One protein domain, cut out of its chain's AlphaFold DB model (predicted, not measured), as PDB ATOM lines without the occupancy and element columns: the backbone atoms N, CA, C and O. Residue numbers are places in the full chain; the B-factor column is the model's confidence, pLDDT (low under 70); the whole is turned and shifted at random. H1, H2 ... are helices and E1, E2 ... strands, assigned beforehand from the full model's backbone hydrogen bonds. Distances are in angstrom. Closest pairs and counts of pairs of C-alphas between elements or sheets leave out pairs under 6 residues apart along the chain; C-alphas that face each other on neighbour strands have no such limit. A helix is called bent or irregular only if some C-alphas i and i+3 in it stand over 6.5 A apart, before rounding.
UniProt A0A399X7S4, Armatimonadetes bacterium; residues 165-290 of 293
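What this domain is: This is residues 165 to 290 of the 293 residues of a protein of Armatimonadetes bacterium (UniProt A0A399X7S4). A small slab of two parallel strands, E1 and E2, has H2 packed along it, and H3, H4 and H5 fold back and forth in a row from the C-terminal end of E2 round to H2. H1 is near E1 before the slab, while after H5 a long loop leads away to H6, far from the core. The printed part has 126 residues with six named helices and two named strands, in the order H1, E1, H2, E2, H3, H4, H5, H6; the class is mixed, helices and strands. The whole is compact, with a radius of gyration of the C-alphas of 14.8 A and spans of 46 by 35 by 29 A.

Where its parts are: H1 is residues 172 to 175, 5.2 A long, with C-alpha 172 at (33.956, 9.432, -38.911). E1 is residues 190 to 196, 19.0 A. H2 is residues 201 to 215, 22.2 A; it is irregular, C-alphas 205 and 208 being 7.0 A apart. E2 is residues 220 to 226, 19.6 A, with C-alpha 226 at (42.107, -4.645, -40.701). H3 is residues 233 to 244, 17.2 A; H4 is residues 248 to 256, 12.3 A; H5 is residues 259 to 266, 11.1 A. H6 is residues 284 to 288, 7.4 A, with C-alpha 288 at (45.060, -23.147, -48.732).

How they stand to each other: E1 and E2 are parallel neighbours at 24 degrees; N 192 and O 221 are 2.8 A apart, and N 223 and O 192 2.9 A, within hydrogen-bond range. E1, H2 and E2 form a strand-helix-strand unit, two parallel neighbour strands with a helix between, and its crossover is right-handed. The closest C-alphas of H2 and E2, Ala 214 and Phe 222, are 7.5 A apart. Residues 182 to 183 make a short antiparallel pairing with residues 222 to 223 of E2. The closest C-alphas of H1 and E1, Leu 175 and Val 193, are 6.8 A apart. Those of E2 and H3, His 226 and Asp 236, are 6.3 A apart. H3 and H4 are a helical hairpin: they touch, through residues 239 to 243 of H3 alone, with Ala 242 and Tyr 248 closest at 4.8 A between C-alphas, at a shallow tilt of 31 degrees, opposite ways. H4 and H5, also a helical hairpin, touch at a shallow tilt of 7 degrees, opposite ways; their closest C-alphas, Gly 253 and Arg 262, are 5.1 A apart. H2 and H5 only just touch, with 3 pairs of C-alphas within 8 A, through residues 208 to 211 of H2 alone, closest Pro 208 and Thr 261 at 6.7 A, at a steep tilt of 54 degrees. H6 touches no helix, and H5 and H6 are apart. Every O i to N i+4 pair is within hydrogen-bond range in H3, H4 and H5; H2 has 9 of 11, H6 has 0 of 1 and 0 of 2 O i to N i+3 pairs, and H1 is too short for an O i to N i+4 pair.

The domain as a whole: The C-alphas farthest apart, Ala 165 and Ser 283, are 47.9 A apart. The printed part has no cut. The links from H1 to E1, 14 residues, and from H5 to H6, 17 residues, are long. The mean pLDDT of the printed part is 72.4; residues 230 to 233 and 257 to 290 are under 70.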
ATOM      1  N   ALA A 165      42.133  13.729 -27.797       81.75
ATOM      2  CA  ALA A 165      42.050  14.933 -28.611       81.75
ATOM      3  C   ALA A 165      42.486  14.710 -30.070       81.75
ATOM      4  O   ALA A 165      41.936  15.363 -30.952       81.75
ATOM      5  N   GLU A 166      43.418  13.795 -30.359       79.94
ATOM      6  CA  GLU A 166      43.703  13.394 -31.746       79.94
ATOM      7  C   GLU A 166      42.604  12.508 -32.325       79.94
ATOM      8  O   GLU A 166      42.209  12.722 -33.469       79.94
ATOM      9  N   LEU A 167      42.053  11.573 -31.546       76.69
ATOM     10  CA  LEU A 167      40.950  10.730 -32.017       76.69
ATOM     11  C   LEU A 167      39.720  11.572 -32.394       76.69
ATOM     12  O   LEU A 167      39.084  11.296 -33.408       76.69
ATOM     13  N   HIS A 168      39.436  12.643 -31.646       81.94
ATOM     14  CA  HIS A 168      38.365  13.594 -31.964       81.94
ATOM     15  C   HIS A 168      38.618  14.426 -33.232       81.94
ATOM     16  O   HIS A 168      37.678  15.018 -33.757       81.94
ATOM     17  N   ARG A 169      39.857  14.482 -33.739       86.81
ATOM     18  CA  ARG A 169      40.180  15.152 -35.012       86.81
ATOM     19  C   ARG A 169      40.007  14.238 -36.220       86.81
ATOM     20  O   ARG A 169      39.902  14.740 -37.337       86.81
ATOM     21  N   VAL A 170      39.996  12.919 -36.025       85.44
ATOM     22  CA  VAL A 170      39.794  11.971 -37.123       85.44
ATOM     23  C   VAL A 170      38.307  11.929 -37.457       85.44
ATOM     24  O   VAL A 170      37.475  11.623 -36.606       85.44
ATOM     25  N   SER A 171      37.958  12.242 -38.705       88.69
ATOM     26  CA  SER A 171      36.563  12.219 -39.139       88.69
ATOM     27  C   SER A 171      35.991  10.799 -39.123       88.69
ATOM     28  O   SER A 171      36.693   9.807 -39.355       88.69
ATOM     29  N   GLY A 172      34.680  10.704 -38.885       84.12
ATOM     30  CA  GLY A 172      33.956   9.432 -38.911       84.12
ATOM     31  C   GLY A 172      34.128   8.685 -40.235       84.12
ATOM     32  O   GLY A 172      34.306   7.473 -40.218       84.12
ATOM     33  N   ASP A 173      34.198   9.399 -41.359       87.56
ATOM     34  CA  ASP A 173      34.383   8.802 -42.689       87.56
ATOM     35  C   ASP A 173      35.745   8.117 -42.859       87.56
ATOM     36  O   ASP A 173      35.865   7.128 -43.584       87.56
ATOM     37  N   VAL A 174      36.781   8.607 -42.171       87.94
ATOM     38  CA  VAL A 174      38.113   7.983 -42.186       87.94
ATOM     39  C   VAL A 174      38.107   6.690 -41.372       87.94
ATOM     40  O   VAL A 174      38.668   5.674 -41.805       87.94
ATOM     41  N   LEU A 175      37.456   6.705 -40.204       86.88
ATOM     42  CA  LEU A 175      37.371   5.545 -39.311       86.88
ATOM     43  C   LEU A 175      36.410   4.474 -39.850       86.88
ATOM     44  O   LEU A 175      36.702   3.279 -39.776       86.88
ATOM     45  N   ALA A 176      35.297   4.903 -40.435       88.88
ATOM     46  CA  ALA A 176      34.202   4.073 -40.911       88.88
ATOM     47  C   ALA A 176      33.783   4.458 -42.342       88.88
ATOM     48  O   ALA A 176      32.670   4.943 -42.552       88.88
ATOM     49  N   PRO A 177      34.644   4.228 -43.353       85.62
ATOM     50  CA  PRO A 177      34.280   4.525 -44.731       85.62
ATOM     51  C   PRO A 177      33.085   3.663 -45.147       85.62
ATOM     52  O   PRO A 177      32.964   2.516 -44.718       85.62
ATOM     53  N   GLY A 178      32.215   4.184 -46.017       82.50
ATOM     54  CA  GLY A 178      30.961   3.508 -46.389       82.50
ATOM     55  C   GLY A 178      31.140   2.108 -46.991       82.50
ATOM     56  O   GLY A 178      30.244   1.276 -46.894       82.50
ATOM     57  N   LEU A 179      32.316   1.833 -47.563       82.62
ATOM     58  CA  LEU A 179      32.707   0.532 -48.104       82.62
ATOM     59  C   LEU A 179      33.376  -0.386 -47.075       82.62
ATOM     60  O   LEU A 179      33.812  -1.458 -47.460       82.62
ATOM     61  N   ALA A 180      33.525  -0.010 -45.804       86.19
ATOM     62  CA  ALA A 180      34.127  -0.896 -44.812       86.19
ATOM     63  C   ALA A 180      33.189  -2.069 -44.467       86.19
ATOM     64  O   ALA A 180      31.967  -1.882 -44.377       86.19
ATOM     65  N   PRO A 181      33.740  -3.269 -44.207       88.12
ATOM     66  CA  PRO A 181      32.952  -4.368 -43.682       88.12
ATOM     67  C   PRO A 181      32.286  -3.946 -42.377       88.12
ATOM     68  O   PRO A 181      32.940  -3.479 -41.444       88.12
ATOM     69  N   SER A 182      30.967  -4.072 -42.319       88.00
ATOM     70  CA  SER A 182      30.200  -3.655 -41.154       88.00
ATOM     71  C   SER A 182      28.982  -4.538 -40.936       88.00
ATOM     72  O   SER A 182      28.560  -5.271 -41.832       88.00
ATOM     73  N   PHE A 183      28.454  -4.500 -39.716       83.56
ATOM     74  CA  PHE A 183      27.205  -5.149 -39.349       83.56
ATOM     75  C   PHE A 183      26.420  -4.272 -38.367       83.56
ATOM     76  O   PHE A 183      27.002  -3.516 -37.591       83.56
ATOM     77  N   GLY A 184      25.092  -4.380 -38.402       85.00
ATOM     78  CA  GLY A 184      24.191  -3.470 -37.685       85.00
ATOM     79  C   GLY A 184      23.354  -2.644 -38.664       85.00
ATOM     80  O   GLY A 184      23.452  -2.872 -39.871       85.00
ATOM     81  N   PRO A 185      22.497  -1.738 -38.171       86.56
ATOM     82  CA  PRO A 185      21.709  -0.865 -39.033       86.56
ATOM     83  C   PRO A 185      22.602   0.164 -39.742       86.56
ATOM     84  O   PRO A 185      23.565   0.668 -39.165       86.56
ATOM     85  N   ASP A 186      22.260   0.511 -40.987       84.56
ATOM     86  CA  ASP A 186      23.007   1.512 -41.766       84.56
ATOM     87  C   ASP A 186      23.007   2.889 -41.090       84.56
ATOM     88  O   ASP A 186      24.008   3.608 -41.139       84.56
ATOM     89  N   ARG A 187      21.889   3.222 -40.430       86.19
ATOM     90  CA  ARG A 187      21.679   4.427 -39.620       86.19
ATOM     91  C   ARG A 187      21.626   4.049 -38.141       86.19
ATOM     92  O   ARG A 187      20.547   3.896 -37.580       86.19
ATOM     93  N   ALA A 188      22.796   3.832 -37.556       88.94
ATOM     94  CA  ALA A 188      22.957   3.591 -36.127       88.94
ATOM     95  C   ALA A 188      23.263   4.894 -35.382       88.94
ATOM     96  O   ALA A 188      24.004   5.731 -35.901       88.94
ATOM     97  N   ASP A 189      22.778   5.020 -34.146       92.19
ATOM     98  CA  ASP A 189      23.107   6.146 -33.259       92.19
ATOM     99  C   ASP A 189      24.569   6.085 -32.802       92.19
ATOM    100  O   ASP A 189      25.191   7.098 -32.477       92.19
ATOM    101  N   ARG A 190      25.131   4.872 -32.771       91.38
ATOM    102  CA  ARG A 190      26.502   4.606 -32.335       91.38
ATOM    103  C   ARG A 190      27.247   3.803 -33.387       91.38
ATOM    104  O   ARG A 190      26.746   2.798 -33.885       91.38
ATOM    105  N   ILE A 191      28.478   4.216 -33.678       90.69
ATOM    106  CA  ILE A 191      29.393   3.476 -34.547       90.69
ATOM    107  C   ILE A 191      30.589   3.027 -33.716       90.69
ATOM    108  O   ILE A 191      31.304   3.848 -33.145       90.69
ATOM    109  N   VAL A 192      30.818   1.719 -33.665       91.06
ATOM    110  CA  VAL A 192      31.979   1.121 -33.003       91.06
ATOM    111  C   VAL A 192      32.930   0.604 -34.070       91.06
ATOM    112  O   VAL A 192      32.594  -0.306 -34.826       91.06
ATOM    113  N   VAL A 193      34.130   1.176 -34.127       91.25
ATOM    114  CA  VAL A 193      35.165   0.766 -35.080       91.25
ATOM    115  C   VAL A 193      36.123  -0.210 -34.407       91.25
ATOM    116  O   VAL A 193      36.806   0.133 -33.445       91.25
ATOM    117  N   VAL A 194      36.163  -1.442 -34.910       89.12
ATOM    118  CA  VAL A 194      36.979  -2.532 -34.375       89.12
ATOM    119  C   VAL A 194      38.211  -2.711 -35.249       89.12
ATOM    120  O   VAL A 194      38.106  -3.136 -36.398       89.12
ATOM    121  N   PHE A 195      39.386  -2.426 -34.691       89.19
ATOM    122  CA  PHE A 195      40.670  -2.715 -35.326       89.19
ATOM    123  C   PHE A 195      41.141  -4.109 -34.927       89.19
ATOM    124  O   PHE A 195      41.336  -4.391 -33.744       89.19
ATOM    125  N   SER A 196      41.308  -5.002 -35.898       87.06
ATOM    126  CA  SER A 196      41.684  -6.388 -35.624       87.06
ATOM    127  C   SER A 196      42.373  -7.030 -36.832       87.06
ATOM    128  O   SER A 196      42.305  -6.526 -37.948       87.06
ATOM    129  N   SER A 197      43.081  -8.134 -36.598       86.00
ATOM    130  CA  SER A 197      43.704  -8.953 -37.639       86.00
ATOM    131  C   SER A 197      43.201 -10.383 -37.540       86.00
ATOM    132  O   SER A 197      43.032 -10.921 -36.437       86.00
ATOM    133  N   LEU A 198      43.041 -11.027 -38.694       82.69
ATOM    134  CA  LEU A 198      42.724 -12.453 -38.776       82.69
ATOM    135  C   LEU A 198      43.814 -13.345 -38.179       82.69
ATOM    136  O   LEU A 198      43.526 -14.439 -37.692       82.69
ATOM    137  N   SER A 199      45.051 -12.858 -38.169       78.19
ATOM    138  CA  SER A 199      46.197 -13.565 -37.603       78.19
ATOM    139  C   SER A 199      46.370 -13.351 -36.093       78.19
ATOM    140  O   SER A 199      47.163 -14.045 -35.453       78.19
ATOM    141  N   CYS A 200      45.621 -12.420 -35.490       81.38
ATOM    142  CA  CYS A 200      45.739 -12.114 -34.069       81.38
ATOM    143  C   CYS A 200      44.989 -13.139 -33.205       81.38
ATOM    144  O   CYS A 200      43.760 -13.220 -33.223       81.38
ATOM    145  N   PHE A 201      45.732 -13.883 -32.380       77.31
ATOM    146  CA  PHE A 201      45.169 -14.885 -31.470       77.31
ATOM    147  C   PHE A 201      44.203 -14.287 -30.436       77.31
ATOM    148  O   PHE A 201      43.135 -14.848 -30.186       77.31
ATOM    149  N   ALA A 202      44.550 -13.132 -29.856       80.12
ATOM    150  CA  ALA A 202      43.690 -12.457 -28.888       80.12
ATOM    151  C   ALA A 202      42.353 -12.062 -29.532       80.12
ATOM    152  O   ALA A 202      41.303 -12.375 -28.978       80.12
ATOM    153  N   CYS A 203      42.389 -11.483 -30.739       82.94
ATOM    154  CA  CYS A 203      41.185 -11.166 -31.504       82.94
ATOM    155  C   CYS A 203      40.367 -12.418 -31.821       82.94
ATOM    156  O   CYS A 203      39.166 -12.431 -31.585       82.94
ATOM    157  N   LYS A 204      41.008 -13.494 -32.291       80.12
ATOM    158  CA  LYS A 204      40.328 -14.767 -32.572       80.12
ATOM    159  C   LYS A 204      39.579 -15.310 -31.350       80.12
ATOM    160  O   LYS A 204      38.499 -15.872 -31.496       80.12
ATOM    161  N   THR A 205      40.142 -15.124 -30.158       78.38
ATOM    162  CA  THR A 205      39.558 -15.614 -28.902       78.38
ATOM    163  C   THR A 205      38.437 -14.708 -28.385       78.38
ATOM    164  O   THR A 205      37.439 -15.208 -27.875       78.38
ATOM    165  N   SER A 206      38.572 -13.385 -28.511       80.62
ATOM    166  CA  SER A 206      37.598 -12.421 -27.972       80.62
ATOM    167  C   SER A 206      36.423 -12.136 -28.905       80.62
ATOM    168  O   SER A 206      35.337 -11.771 -28.442       80.62
ATOM    169  N   LEU A 207      36.617 -12.296 -30.215       78.31
ATOM    170  CA  LEU A 207      35.641 -11.880 -31.211       78.31
ATOM    171  C   LEU A 207      34.284 -12.600 -31.114       78.31
ATOM    172  O   LEU A 207      33.277 -11.910 -31.262       78.31
ATOM    173  N   PRO A 208      34.185 -13.920 -30.847       77.06
ATOM    174  CA  PRO A 208      32.881 -14.577 -30.731       77.06
ATOM    175  C   PRO A 208      31.978 -13.930 -29.672       77.06
ATOM    176  O   PRO A 208      30.814 -13.642 -29.954       77.06
ATOM    177  N   SER A 209      32.523 -13.623 -28.490       80.69
ATOM    178  CA  SER A 209      31.796 -12.937 -27.414       80.69
ATOM    179  C   SER A 209      31.410 -11.512 -27.809       80.69
ATOM    180  O   SER A 209      30.300 -11.066 -27.528       80.69
ATOM    181  N   TRP A 210      32.300 -10.810 -28.516       81.81
ATOM    182  CA  TRP A 210      32.019  -9.480 -29.056       81.81
ATOM    183  C   TRP A 210      30.888  -9.495 -30.081       81.81
ATOM    184  O   TRP A 210      29.995  -8.664 -29.993       81.81
ATOM    185  N   ILE A 211      30.880 -10.447 -31.017       77.31
ATOM    186  CA  ILE A 211      29.805 -10.597 -32.007       77.31
ATOM    187  C   ILE A 211      28.478 -10.902 -31.308       77.31
ATOM    188  O   ILE A 211      27.450 -10.339 -31.680       77.31
ATOM    189  N   GLN A 212      28.479 -11.769 -30.291       80.44
ATOM    190  CA  GLN A 212      27.275 -12.058 -29.509       80.44
ATOM    191  C   GLN A 212      26.744 -10.812 -28.797       80.44
ATOM    192  O   GLN A 212      25.558 -10.522 -28.912       80.44
ATOM    193  N   TRP A 213      27.611 -10.049 -28.128       82.94
ATOM    194  CA  TRP A 213      27.232  -8.782 -27.501       82.94
ATOM    195  C   TRP A 213      26.723  -7.768 -28.529       82.94
ATOM    196  O   TRP A 213      25.692  -7.134 -28.345       82.94
ATOM    197  N   ALA A 214      27.397  -7.664 -29.665       81.62
ATOM    198  CA  ALA A 214      27.049  -6.728 -30.713       81.62
ATOM    199  C   ALA A 214      25.681  -7.040 -31.356       81.62
ATOM    200  O   ALA A 214      24.970  -6.131 -31.772       81.62
ATOM    201  N   LYS A 215      25.257  -8.312 -31.370       79.12
ATOM    202  CA  LYS A 215      23.895  -8.705 -31.770       79.12
ATOM    203  C   LYS A 215      22.811  -8.211 -30.815       79.12
ATOM    204  O   LYS A 215      21.676  -8.055 -31.255       79.12
ATOM    205  N   THR A 216      23.127  -7.990 -29.538       87.81
ATOM    206  CA  THR A 216      22.151  -7.463 -28.574       87.81
ATOM    207  C   THR A 216      21.999  -5.945 -28.669       87.81
ATOM    208  O   THR A 216      21.123  -5.396 -28.011       87.81
ATOM    209  N   GLN A 217      22.833  -5.259 -29.461       89.38
ATOM    210  CA  GLN A 217      22.798  -3.806 -29.637       89.38
ATOM    211  C   GLN A 217      22.085  -3.451 -30.948       89.38
ATOM    212  O   GLN A 217      22.677  -3.478 -32.027       89.38
ATOM    213  N   SER A 218      20.791  -3.133 -30.876       88.94
ATOM    214  CA  SER A 218      19.992  -2.769 -32.057       88.94
ATOM    215  C   SER A 218      20.270  -1.358 -32.584       88.94
ATOM    216  O   SER A 218      19.942  -1.073 -33.729       88.94
ATOM    217  N   ASP A 219      20.862  -0.490 -31.764       93.25
ATOM    218  CA  ASP A 219      21.167   0.925 -32.028       93.25
ATOM    219  C   ASP A 219      22.612   1.161 -32.506       93.25
ATOM    220  O   ASP A 219      23.017   2.302 -32.731       93.25
ATOM    221  N   THR A 220      23.407   0.094 -32.631       90.94
ATOM    222  CA  THR A 220      24.856   0.186 -32.824       90.94
ATOM    223  C   THR A 220      25.294  -0.483 -34.127       90.94
ATOM    224  O   THR A 220      24.953  -1.633 -34.412       90.94
ATOM    225  N   ARG A 221      26.104   0.233 -34.914       89.81
ATOM    226  CA  ARG A 221      26.788  -0.282 -36.103       89.81
ATOM    227  C   ARG A 221      28.239  -0.570 -35.769       89.81
ATOM    228  O   ARG A 221      28.966   0.284 -35.272       89.81
ATOM    229  N   PHE A 222      28.681  -1.763 -36.109       89.00
ATOM    230  CA  PHE A 222      30.052  -2.197 -35.915       89.00
ATOM    231  C   PHE A 222      30.768  -2.191 -37.253       89.00
ATOM    232  O   PHE A 222      30.287  -2.789 -38.216       89.00
ATOM    233  N   VAL A 223      31.910  -1.519 -37.316       90.81
ATOM    234  CA  VAL A 223      32.719  -1.386 -38.527       90.81
ATOM    235  C   VAL A 223      34.070  -2.021 -38.272       90.81
ATOM    236  O   VAL A 223      34.751  -1.678 -37.311       90.81
ATOM    237  N   PHE A 224      34.463  -2.960 -39.120       88.75
ATOM    238  CA  PHE A 224      35.714  -3.678 -38.961       88.75
ATOM    239  C   PHE A 224      36.822  -3.043 -39.802       88.75
ATOM    240  O   PHE A 224      36.644  -2.735 -40.983       88.75
ATOM    241  N   ARG A 225      37.995  -2.870 -39.191       89.12
ATOM    242  CA  ARG A 225      39.212  -2.360 -39.819       89.12
ATOM    243  C   ARG A 225      40.330  -3.376 -39.641       89.12
ATOM    244  O   ARG A 225      40.680  -3.734 -38.518       89.12
ATOM    245  N   HIS A 226      40.922  -3.800 -40.753       87.00
ATOM    246  CA  HIS A 226      42.107  -4.645 -40.701       87.00
ATOM    247  C   HIS A 226      43.295  -3.855 -40.163       87.00
ATOM    248  O   HIS A 226      43.660  -2.815 -40.711       87.00
ATOM    249  N   LEU A 227      43.898  -4.378 -39.100       85.62
ATOM    250  CA  LEU A 227      45.161  -3.906 -38.547       85.62
ATOM    251  C   LEU A 227      46.165  -5.065 -38.604       85.62
ATOM    252  O   LEU A 227      46.363  -5.741 -37.591       85.62
ATOM    253  N   PRO A 228      46.735  -5.357 -39.790       76.94
ATOM    254  CA  PRO A 228      47.594  -6.516 -39.975       76.94
ATOM    255  C   PRO A 228      48.804  -6.433 -39.050       76.94
ATOM    256  O   PRO A 228      49.570  -5.471 -39.070       76.94
ATOM    257  N   ILE A 229      48.985  -7.471 -38.239       76.00
ATOM    258  CA  ILE A 229      50.213  -7.662 -37.472       76.00
ATOM    259  C   ILE A 229      51.217  -8.375 -38.383       76.00
ATOM    260  O   ILE A 229      50.885  -9.366 -39.033       76.00
ATOM    261  N   SER A 230      52.433  -7.833 -38.467       58.03
ATOM    262  CA  SER A 230      53.437  -7.987 -39.542       58.03
ATOM    263  C   SER A 230      53.832  -9.399 -40.008       58.03
ATOM    264  O   SER A 230      54.639  -9.519 -40.924       58.03
ATOM    265  N   ARG A 231      53.310 -10.476 -39.417       55.41
ATOM    266  CA  ARG A 231      53.721 -11.851 -39.728       55.41
ATOM    267  C   ARG A 231      52.813 -12.614 -40.691       55.41
ATOM    268  O   ARG A 231      53.281 -13.626 -41.180       55.41
ATOM    269  N   ASN A 232      51.582 -12.166 -40.972       59.78
ATOM    270  CA  ASN A 232      50.636 -12.878 -41.856       59.78
ATOM    271  C   ASN A 232      49.647 -11.920 -42.560       59.78
ATOM    272  O   ASN A 232      48.425 -12.094 -42.477       59.78
ATOM    273  N   ALA A 233      50.170 -10.896 -43.242       67.44
ATOM    274  CA  ALA A 233      49.363  -9.888 -43.945       67.44
ATOM    275  C   ALA A 233      48.450 -10.483 -45.038       67.44
ATOM    276  O   ALA A 233      47.395  -9.920 -45.326       67.44
ATOM    277  N   ASP A 234      48.801 -11.651 -45.583       76.25
ATOM    278  CA  ASP A 234      48.044 -12.329 -46.642       76.25
ATOM    279  C   ASP A 234      46.623 -12.695 -46.208       76.25
ATOM    280  O   ASP A 234      45.681 -12.598 -46.991       76.25
ATOM    281  N   SER A 235      46.446 -13.069 -44.935       70.12
ATOM    282  CA  SER A 235      45.125 -13.402 -44.400       70.12
ATOM    283  C   SER A 235      44.193 -12.189 -44.405       70.12
ATOM    284  O   SER A 235      43.055 -12.295 -44.858       70.12
ATOM    285  N   ASP A 236      44.692 -11.031 -43.973       76.19
ATOM    286  CA  ASP A 236      43.944  -9.774 -43.956       76.19
ATOM    287  C   ASP A 236      43.694  -9.245 -45.383       76.19
ATOM    288  O   ASP A 236      42.606  -8.746 -45.672       76.19
ATOM    289  N   ALA A 237      44.646  -9.428 -46.306       78.19
ATOM    290  CA  ALA A 237      44.463  -9.101 -47.721       78.19
ATOM    291  C   ALA A 237      43.379  -9.972 -48.384       78.19
ATOM    292  O   ALA A 237      42.512  -9.456 -49.091       78.19
ATOM    293  N   ALA A 238      43.375 -11.280 -48.112       77.56
ATOM    294  CA  ALA A 238      42.350 -12.198 -48.598       77.56
ATOM    295  C   ALA A 238      40.963 -11.885 -48.013       77.56
ATOM    296  O   ALA A 238      39.960 -11.989 -48.717       77.56
ATOM    297  N   ALA A 239      40.898 -11.427 -46.762       79.31
ATOM    298  CA  ALA A 239      39.655 -10.947 -46.167       79.31
ATOM    299  C   ALA A 239      39.126  -9.716 -46.904       79.31
ATOM    300  O   ALA A 239      37.952  -9.664 -47.266       79.31
ATOM    301  N   LEU A 240      39.997  -8.746 -47.187       80.88
ATOM    302  CA  LEU A 240      39.620  -7.558 -47.942       80.88
ATOM    303  C   LEU A 240      39.163  -7.911 -49.366       80.88
ATOM    304  O   LEU A 240      38.192  -7.338 -49.852       80.88
ATOM    305  N   ALA A 241      39.795  -8.895 -50.010       83.00
ATOM    306  CA  ALA A 241      39.333  -9.414 -51.294       83.00
ATOM    307  C   ALA A 241      37.942 -10.063 -51.181       83.00
ATOM    308  O   ALA A 241      37.053  -9.738 -51.966       83.00
ATOM    309  N   ALA A 242      37.701 -10.903 -50.168       81.50
ATOM    310  CA  ALA A 242      36.385 -11.496 -49.911       81.50
ATOM    311  C   ALA A 242      35.303 -10.431 -49.651       81.50
ATOM    312  O   ALA A 242      34.142 -10.607 -50.029       81.50
ATOM    313  N   HIS A 243      35.676  -9.290 -49.063       83.19
ATOM    314  CA  HIS A 243      34.773  -8.154 -48.884       83.19
ATOM    315  C   HIS A 243      34.273  -7.556 -50.195       83.19
ATOM    316  O   HIS A 243      33.087  -7.246 -50.304       83.19
ATOM    317  N   LEU A 244      35.129  -7.474 -51.216       82.12
ATOM    318  CA  LEU A 244      34.724  -7.001 -52.544       82.12
ATOM    319  C   LEU A 244      33.629  -7.878 -53.172       82.12
ATOM    320  O   LEU A 244      32.867  -7.400 -54.007       82.12
ATOM    321  N   HIS A 245      33.510  -9.131 -52.732       80.62
ATOM    322  CA  HIS A 245      32.492 -10.081 -53.180       80.62
ATOM    323  C   HIS A 245      31.303 -10.217 -52.215       80.62
ATOM    324  O   HIS A 245      30.404 -11.019 -52.458       80.62
ATOM    325  N   GLY A 246      31.268  -9.445 -51.123       82.88
ATOM    326  CA  GLY A 246      30.233  -9.566 -50.091       82.88
ATOM    327  C   GLY A 246      30.353 -10.826 -49.222       82.88
ATOM    328  O   GLY A 246      29.450 -11.111 -48.440       82.88
ATOM    329  N   GLU A 247      31.468 -11.558 -49.314       84.31
ATOM    330  CA  GLU A 247      31.733 -12.808 -48.580       84.31
ATOM    331  C   GLU A 247      32.652 -12.600 -47.366       84.31
ATOM    332  O   GLU A 247      33.124 -13.558 -46.750       84.31
ATOM    333  N   TYR A 248      32.898 -11.338 -47.000       85.56
ATOM    334  CA  TYR A 248      33.814 -10.947 -45.929       85.56
ATOM    335  C   TYR A 248      33.653 -11.786 -44.660       85.56
ATOM    336  O   TYR A 248      34.587 -12.426 -44.173       85.56
ATOM    337  N   TRP A 249      32.428 -11.816 -44.140       81.31
ATOM    338  CA  TRP A 249      32.143 -12.431 -42.857       81.31
ATOM    339  C   TRP A 249      32.206 -13.955 -42.891       81.31
ATOM    340  O   TRP A 249      32.563 -14.581 -41.892       81.31
ATOM    341  N   GLN A 250      31.909 -14.556 -44.043       81.88
ATOM    342  CA  GLN A 250      32.054 -15.990 -44.242       81.88
ATOM    343  C   GLN A 250      33.532 -16.386 -44.200       81.88
ATOM    344  O   GLN A 250      33.891 -17.342 -43.509       81.88
ATOM    345  N   TYR A 251      34.394 -15.616 -44.869       84.56
ATOM    346  CA  TYR A 251      35.839 -15.828 -44.837       84.56
ATOM    347  C   TYR A 251      36.408 -15.664 -43.419       84.56
ATOM    348  O   TYR A 251      37.089 -16.553 -42.901       84.56
ATOM    349  N   CYS A 252      36.045 -14.572 -42.748       80.81
ATOM    350  CA  CYS A 252      36.340 -14.325 -41.339       80.81
ATOM    351  C   CYS A 252      35.939 -15.501 -40.428       80.81
ATOM    352  O   CYS A 252      36.742 -15.965 -39.616       80.81
ATOM    353  N   GLY A 253      34.713 -16.014 -40.579       77.38
ATOM    354  CA  GLY A 253      34.209 -17.150 -39.806       77.38
ATOM    355  C   GLY A 253      35.045 -18.422 -39.985       77.38
ATOM    356  O   GLY A 253      35.330 -19.103 -38.998       77.38
ATOM    357  N   ILE A 254      35.499 -18.701 -41.215       80.75
ATOM    358  CA  ILE A 254      36.384 -19.837 -41.525       80.75
ATOM    359  C   ILE A 254      37.746 -19.661 -40.839       80.75
ATOM    360  O   ILE A 254      38.208 -20.566 -40.143       80.75
ATOM    361  N   MET A 255      38.368 -18.488 -40.970       77.75
ATOM    362  CA  MET A 255      39.703 -18.218 -40.415       77.75
ATOM    363  C   MET A 255      39.724 -18.250 -38.881       77.75
ATOM    364  O   MET A 255      40.646 -18.782 -38.241       77.75
ATOM    365  N   TRP A 256      38.670 -17.729 -38.261       75.75
ATOM    366  CA  TRP A 256      38.518 -17.761 -36.813       75.75
ATOM    367  C   TRP A 256      37.996 -19.101 -36.279       75.75
ATOM    368  O   TRP A 256      38.079 -19.326 -35.075       75.75
ATOM    369  N   GLY A 257      37.582 -20.035 -37.140       62.94
ATOM    370  CA  GLY A 257      37.197 -21.396 -36.746       62.94
ATOM    371  C   GLY A 257      35.956 -21.453 -35.852       62.94
ATOM    372  O   GLY A 257      35.817 -22.377 -35.056       62.94
ATOM    373  N   ALA A 258      35.083 -20.450 -35.944       56.19
ATOM    374  CA  ALA A 258      33.892 -20.350 -35.116       56.19
ATOM    375  C   ALA A 258      32.654 -20.728 -35.939       56.19
ATOM    376  O   ALA A 258      32.137 -19.921 -36.713       56.19
ATOM    377  N   GLU A 259      32.157 -21.951 -35.738       45.50
ATOM    378  CA  GLU A 259      30.905 -22.443 -36.336       45.50
ATOM    379  C   GLU A 259      29.735 -21.489 -36.020       45.50
ATOM    380  O   GLU A 259      28.953 -21.135 -36.897       45.50
ATOM    381  N   SER A 260      29.697 -20.941 -34.795       48.62
ATOM    382  CA  SER A 260      28.706 -19.942 -34.366       48.62
ATOM    383  C   SER A 260      28.785 -18.624 -35.139       48.62
ATOM    384  O   SER A 260      27.784 -17.926 -35.267       48.62
ATOM    385  N   THR A 261      29.968 -18.260 -35.634       50.91
ATOM    386  CA  THR A 261      30.204 -17.037 -36.413       50.91
ATOM    387  C   THR A 261      29.775 -17.229 -37.865       50.91
ATOM    388  O   THR A 261      29.267 -16.294 -38.484       50.91
ATOM    389  N   ARG A 262      29.889 -18.461 -38.378       46.25
ATOM    390  CA  ARG A 262      29.431 -18.851 -39.716       46.25
ATOM    391  C   ARG A 262      27.925 -18.651 -39.865       46.25
ATOM    392  O   ARG A 262      27.500 -17.938 -40.761       46.25
ATOM    393  N   THR A 263      27.116 -19.194 -38.960       48.12
ATOM    394  CA  THR A 263      25.648 -19.065 -39.030       48.12
ATOM    395  C   THR A 263      25.182 -17.650 -38.685       48.12
ATOM    396  O   THR A 263      24.255 -17.125 -39.284       48.12
ATOM    397  N   ALA A 264      25.861 -16.999 -37.738       51.88
ATOM    398  CA  ALA A 264      25.522 -15.664 -37.260       51.88
ATOM    399  C   ALA A 264      25.676 -14.545 -38.291       51.88
ATOM    400  O   ALA A 264      24.951 -13.554 -38.205       51.88
ATOM    401  N   LEU A 265      26.683 -14.652 -39.156       52.56
ATOM    402  CA  LEU A 265      27.066 -13.567 -40.052       52.56
ATOM    403  C   LEU A 265      26.671 -13.821 -41.508       52.56
ATOM    404  O   LEU A 265      26.564 -12.864 -42.265       52.56
ATOM    405  N   VAL A 266      26.413 -15.074 -41.898       50.34
ATOM    406  CA  VAL A 266      25.914 -15.407 -43.245       50.34
ATOM    407  C   VAL A 266      24.512 -14.828 -43.492       50.34
ATOM    408  O   VAL A 266      24.219 -14.425 -44.614       50.34
ATOM    409  N   ASP A 267      23.684 -14.678 -42.452       46.22
ATOM    410  CA  ASP A 267      22.331 -14.105 -42.576       46.22
ATOM    411  C   ASP A 267      22.301 -12.581 -42.784       46.22
ATOM    412  O   ASP A 267      21.281 -12.025 -43.192       46.22
ATOM    413  N   ARG A 268      23.414 -11.875 -42.552       53.00
ATOM    414  CA  ARG A 268      23.538 -10.445 -42.865       53.00
ATOM    415  C   ARG A 268      24.540 -10.280 -43.995       53.00
ATOM    416  O   ARG A 268      25.727 -10.087 -43.749       53.00
ATOM    417  N   LYS A 269      24.051 -10.338 -45.241       49.03
ATOM    418  CA  LYS A 269      24.833  -9.905 -46.407       49.03
ATOM    419  C   LYS A 269      25.435  -8.538 -46.096       49.03
ATOM    420  O   LYS A 269      24.695  -7.589 -45.839       49.03
ATOM    421  N   SER A 270      26.762  -8.441 -46.142       53.34
ATOM    422  CA  SER A 270      27.421  -7.143 -46.236       53.34
ATOM    423  C   SER A 270      26.792  -6.392 -47.413       53.34
ATOM    424  O   SER A 270      26.532  -7.030 -48.443       53.34
ATOM    425  N   PRO A 271      26.524  -5.078 -47.300       50.19
ATOM    426  CA  PRO A 271      26.106  -4.307 -48.461       50.19
ATOM    427  C   PRO A 271      27.122  -4.583 -49.575       50.19
ATOM    428  O   PRO A 271      28.327  -4.513 -49.307       50.19
ATOM    429  N   PRO A 272      26.675  -5.005 -50.773       48.72
ATOM    430  CA  PRO A 272      27.597  -5.386 -51.824       48.72
ATOM    431  C   PRO A 272      28.511  -4.195 -52.090       48.72
ATOM    432  O   PRO A 272      28.045  -3.118 -52.472       48.72
ATOM    433  N   ALA A 273      29.816  -4.386 -51.882       49.56
ATOM    434  CA  ALA A 273      30.792  -3.517 -52.508       49.56
ATOM    435  C   ALA A 273      30.450  -3.534 -54.001       49.56
ATOM    436  O   ALA A 273      30.197  -4.599 -54.562       49.56
ATOM    437  N   GLN A 274      30.318  -2.363 -54.620       45.03
ATOM    438  CA  GLN A 274      29.914  -2.227 -56.017       45.03
ATOM    439  C   GLN A 274      30.989  -2.819 -56.950       45.03
ATOM    440  O   GLN A 274      31.718  -2.096 -57.616       45.03
ATOM    441  N   ALA A 275      31.113  -4.141 -57.006       41.50
ATOM    442  CA  ALA A 275      32.022  -4.863 -57.875       41.50
ATOM    443  C   ALA A 275      31.178  -5.632 -58.895       41.50
ATOM    444  O   ALA A 275      30.850  -6.809 -58.737       41.50
ATOM    445  N   LYS A 276      30.781  -4.937 -59.965       36.72
ATOM    446  CA  LYS A 276      30.274  -5.601 -61.169       36.72
ATOM    447  C   LYS A 276      31.417  -6.432 -61.771       36.72
ATOM    448  O   LYS A 276      32.371  -5.859 -62.279       36.72
ATOM    449  N   GLY A 277      31.283  -7.762 -61.782       37.59
ATOM    450  CA  GLY A 277      31.818  -8.564 -62.892       37.59
ATOM    451  C   GLY A 277      32.918  -9.603 -62.646       37.59
ATOM    452  O   GLY A 277      33.471 -10.068 -63.636       37.59
ATOM    453  N   VAL A 278      33.229 -10.040 -61.419       37.25
ATOM    454  CA  VAL A 278      34.213 -11.133 -61.219       37.25
ATOM    455  C   VAL A 278      33.621 -12.246 -60.350       37.25
ATOM    456  O   VAL A 278      33.334 -12.034 -59.174       37.25
ATOM    457  N   ARG A 279      33.401 -13.436 -60.932       35.19
ATOM    458  CA  ARG A 279      32.988 -14.654 -60.206       35.19
ATOM    459  C   ARG A 279      34.231 -15.366 -59.670       35.19
ATOM    460  O   ARG A 279      35.046 -15.832 -60.461       35.19
ATOM    461  N   PHE A 280      34.351 -15.487 -58.349       42.56
ATOM    462  CA  PHE A 280      35.362 -16.331 -57.710       42.56
ATOM    463  C   PHE A 280      34.895 -17.795 -57.687       42.56
ATOM    464  O   PHE A 280      33.756 -18.089 -57.330       42.56
ATOM    465  N   SER A 281      35.771 -18.720 -58.088       37.81
ATOM    466  CA  SER A 281      35.522 -20.164 -58.001       37.81
ATOM    467  C   SER A 281      35.835 -20.657 -56.589       37.81
ATOM    468  O   SER A 281      36.954 -20.500 -56.098       37.81
ATOM    469  N   THR A 282      34.873 -21.331 -55.958       43.69
ATOM    470  CA  THR A 282      34.996 -21.997 -54.648       43.69
ATOM    471  C   THR A 282      36.097 -23.067 -54.589       43.69
ATOM    472  O   THR A 282      36.429 -23.541 -53.502       43.69
ATOM    473  N   SER A 283      36.723 -23.428 -55.716       41.09
ATOM    474  CA  SER A 283      37.850 -24.368 -55.752       41.09
ATOM    475  C   SER A 283      39.127 -23.840 -55.083       41.09
ATOM    476  O   SER A 283      39.919 -24.646 -54.600       41.09
ATOM    477  N   LEU A 284      39.319 -22.517 -54.988       37.69
ATOM    478  CA  LEU A 284      40.565 -21.922 -54.473       37.69
ATOM    479  C   LEU A 284      40.679 -21.941 -52.936       37.69
ATOM    480  O   LEU A 284      41.778 -21.913 -52.392       37.69
ATOM    481  N   ILE A 285      39.554 -22.060 -52.224       41.97
ATOM    482  CA  ILE A 285      39.527 -22.129 -50.750       41.97
ATOM    483  C   ILE A 285      40.052 -23.489 -50.253       41.97
ATOM    484  O   ILE A 285      40.605 -23.589 -49.156       41.97
ATOM    485  N   ARG A 286      39.943 -24.551 -51.065       37.44
ATOM    486  CA  ARG A 286      40.386 -25.899 -50.678       37.44
ATOM    487  C   ARG A 286      41.907 -26.059 -50.710       37.44
ATOM    488  O   ARG A 286      42.438 -26.864 -49.952       37.44
ATOM    489  N   THR A 287      42.610 -25.281 -51.528       40.84
ATOM    490  CA  THR A 287      44.064 -25.402 -51.715       40.84
ATOM    491  C   THR A 287      44.882 -24.762 -50.593       40.84
ATOM    492  O   THR A 287      45.997 -25.203 -50.347       40.84
ATOM    493  N   MET A 288      44.339 -23.788 -49.850       37.88
ATOM    494  CA  MET A 288      45.060 -23.147 -48.732       37.88
ATOM    495  C   MET A 288      44.861 -23.835 -47.371       37.88
ATOM    496  O   MET A 288      45.597 -23.568 -46.426       37.88
ATOM    497  N   SER A 289      43.909 -24.767 -47.268       38.03
ATOM    498  CA  SER A 289      43.715 -25.618 -46.081       38.03
ATOM    499  C   SER A 289      44.618 -26.865 -46.080       38.03
ATOM    500  O   SER A 289      44.586 -27.636 -45.120       38.03
ATOM    501  N   GLY A 290      45.380 -27.100 -47.154       33.50
ATOM    502  CA  GLY A 290      46.027 -28.378 -47.459       33.50
ATOM    503  C   GLY A 290      47.553 -28.352 -47.496       33.50
ATOM    504  O   GLY A 290      48.126 -29.033 -48.334       33.50
TER     505      GLY A 290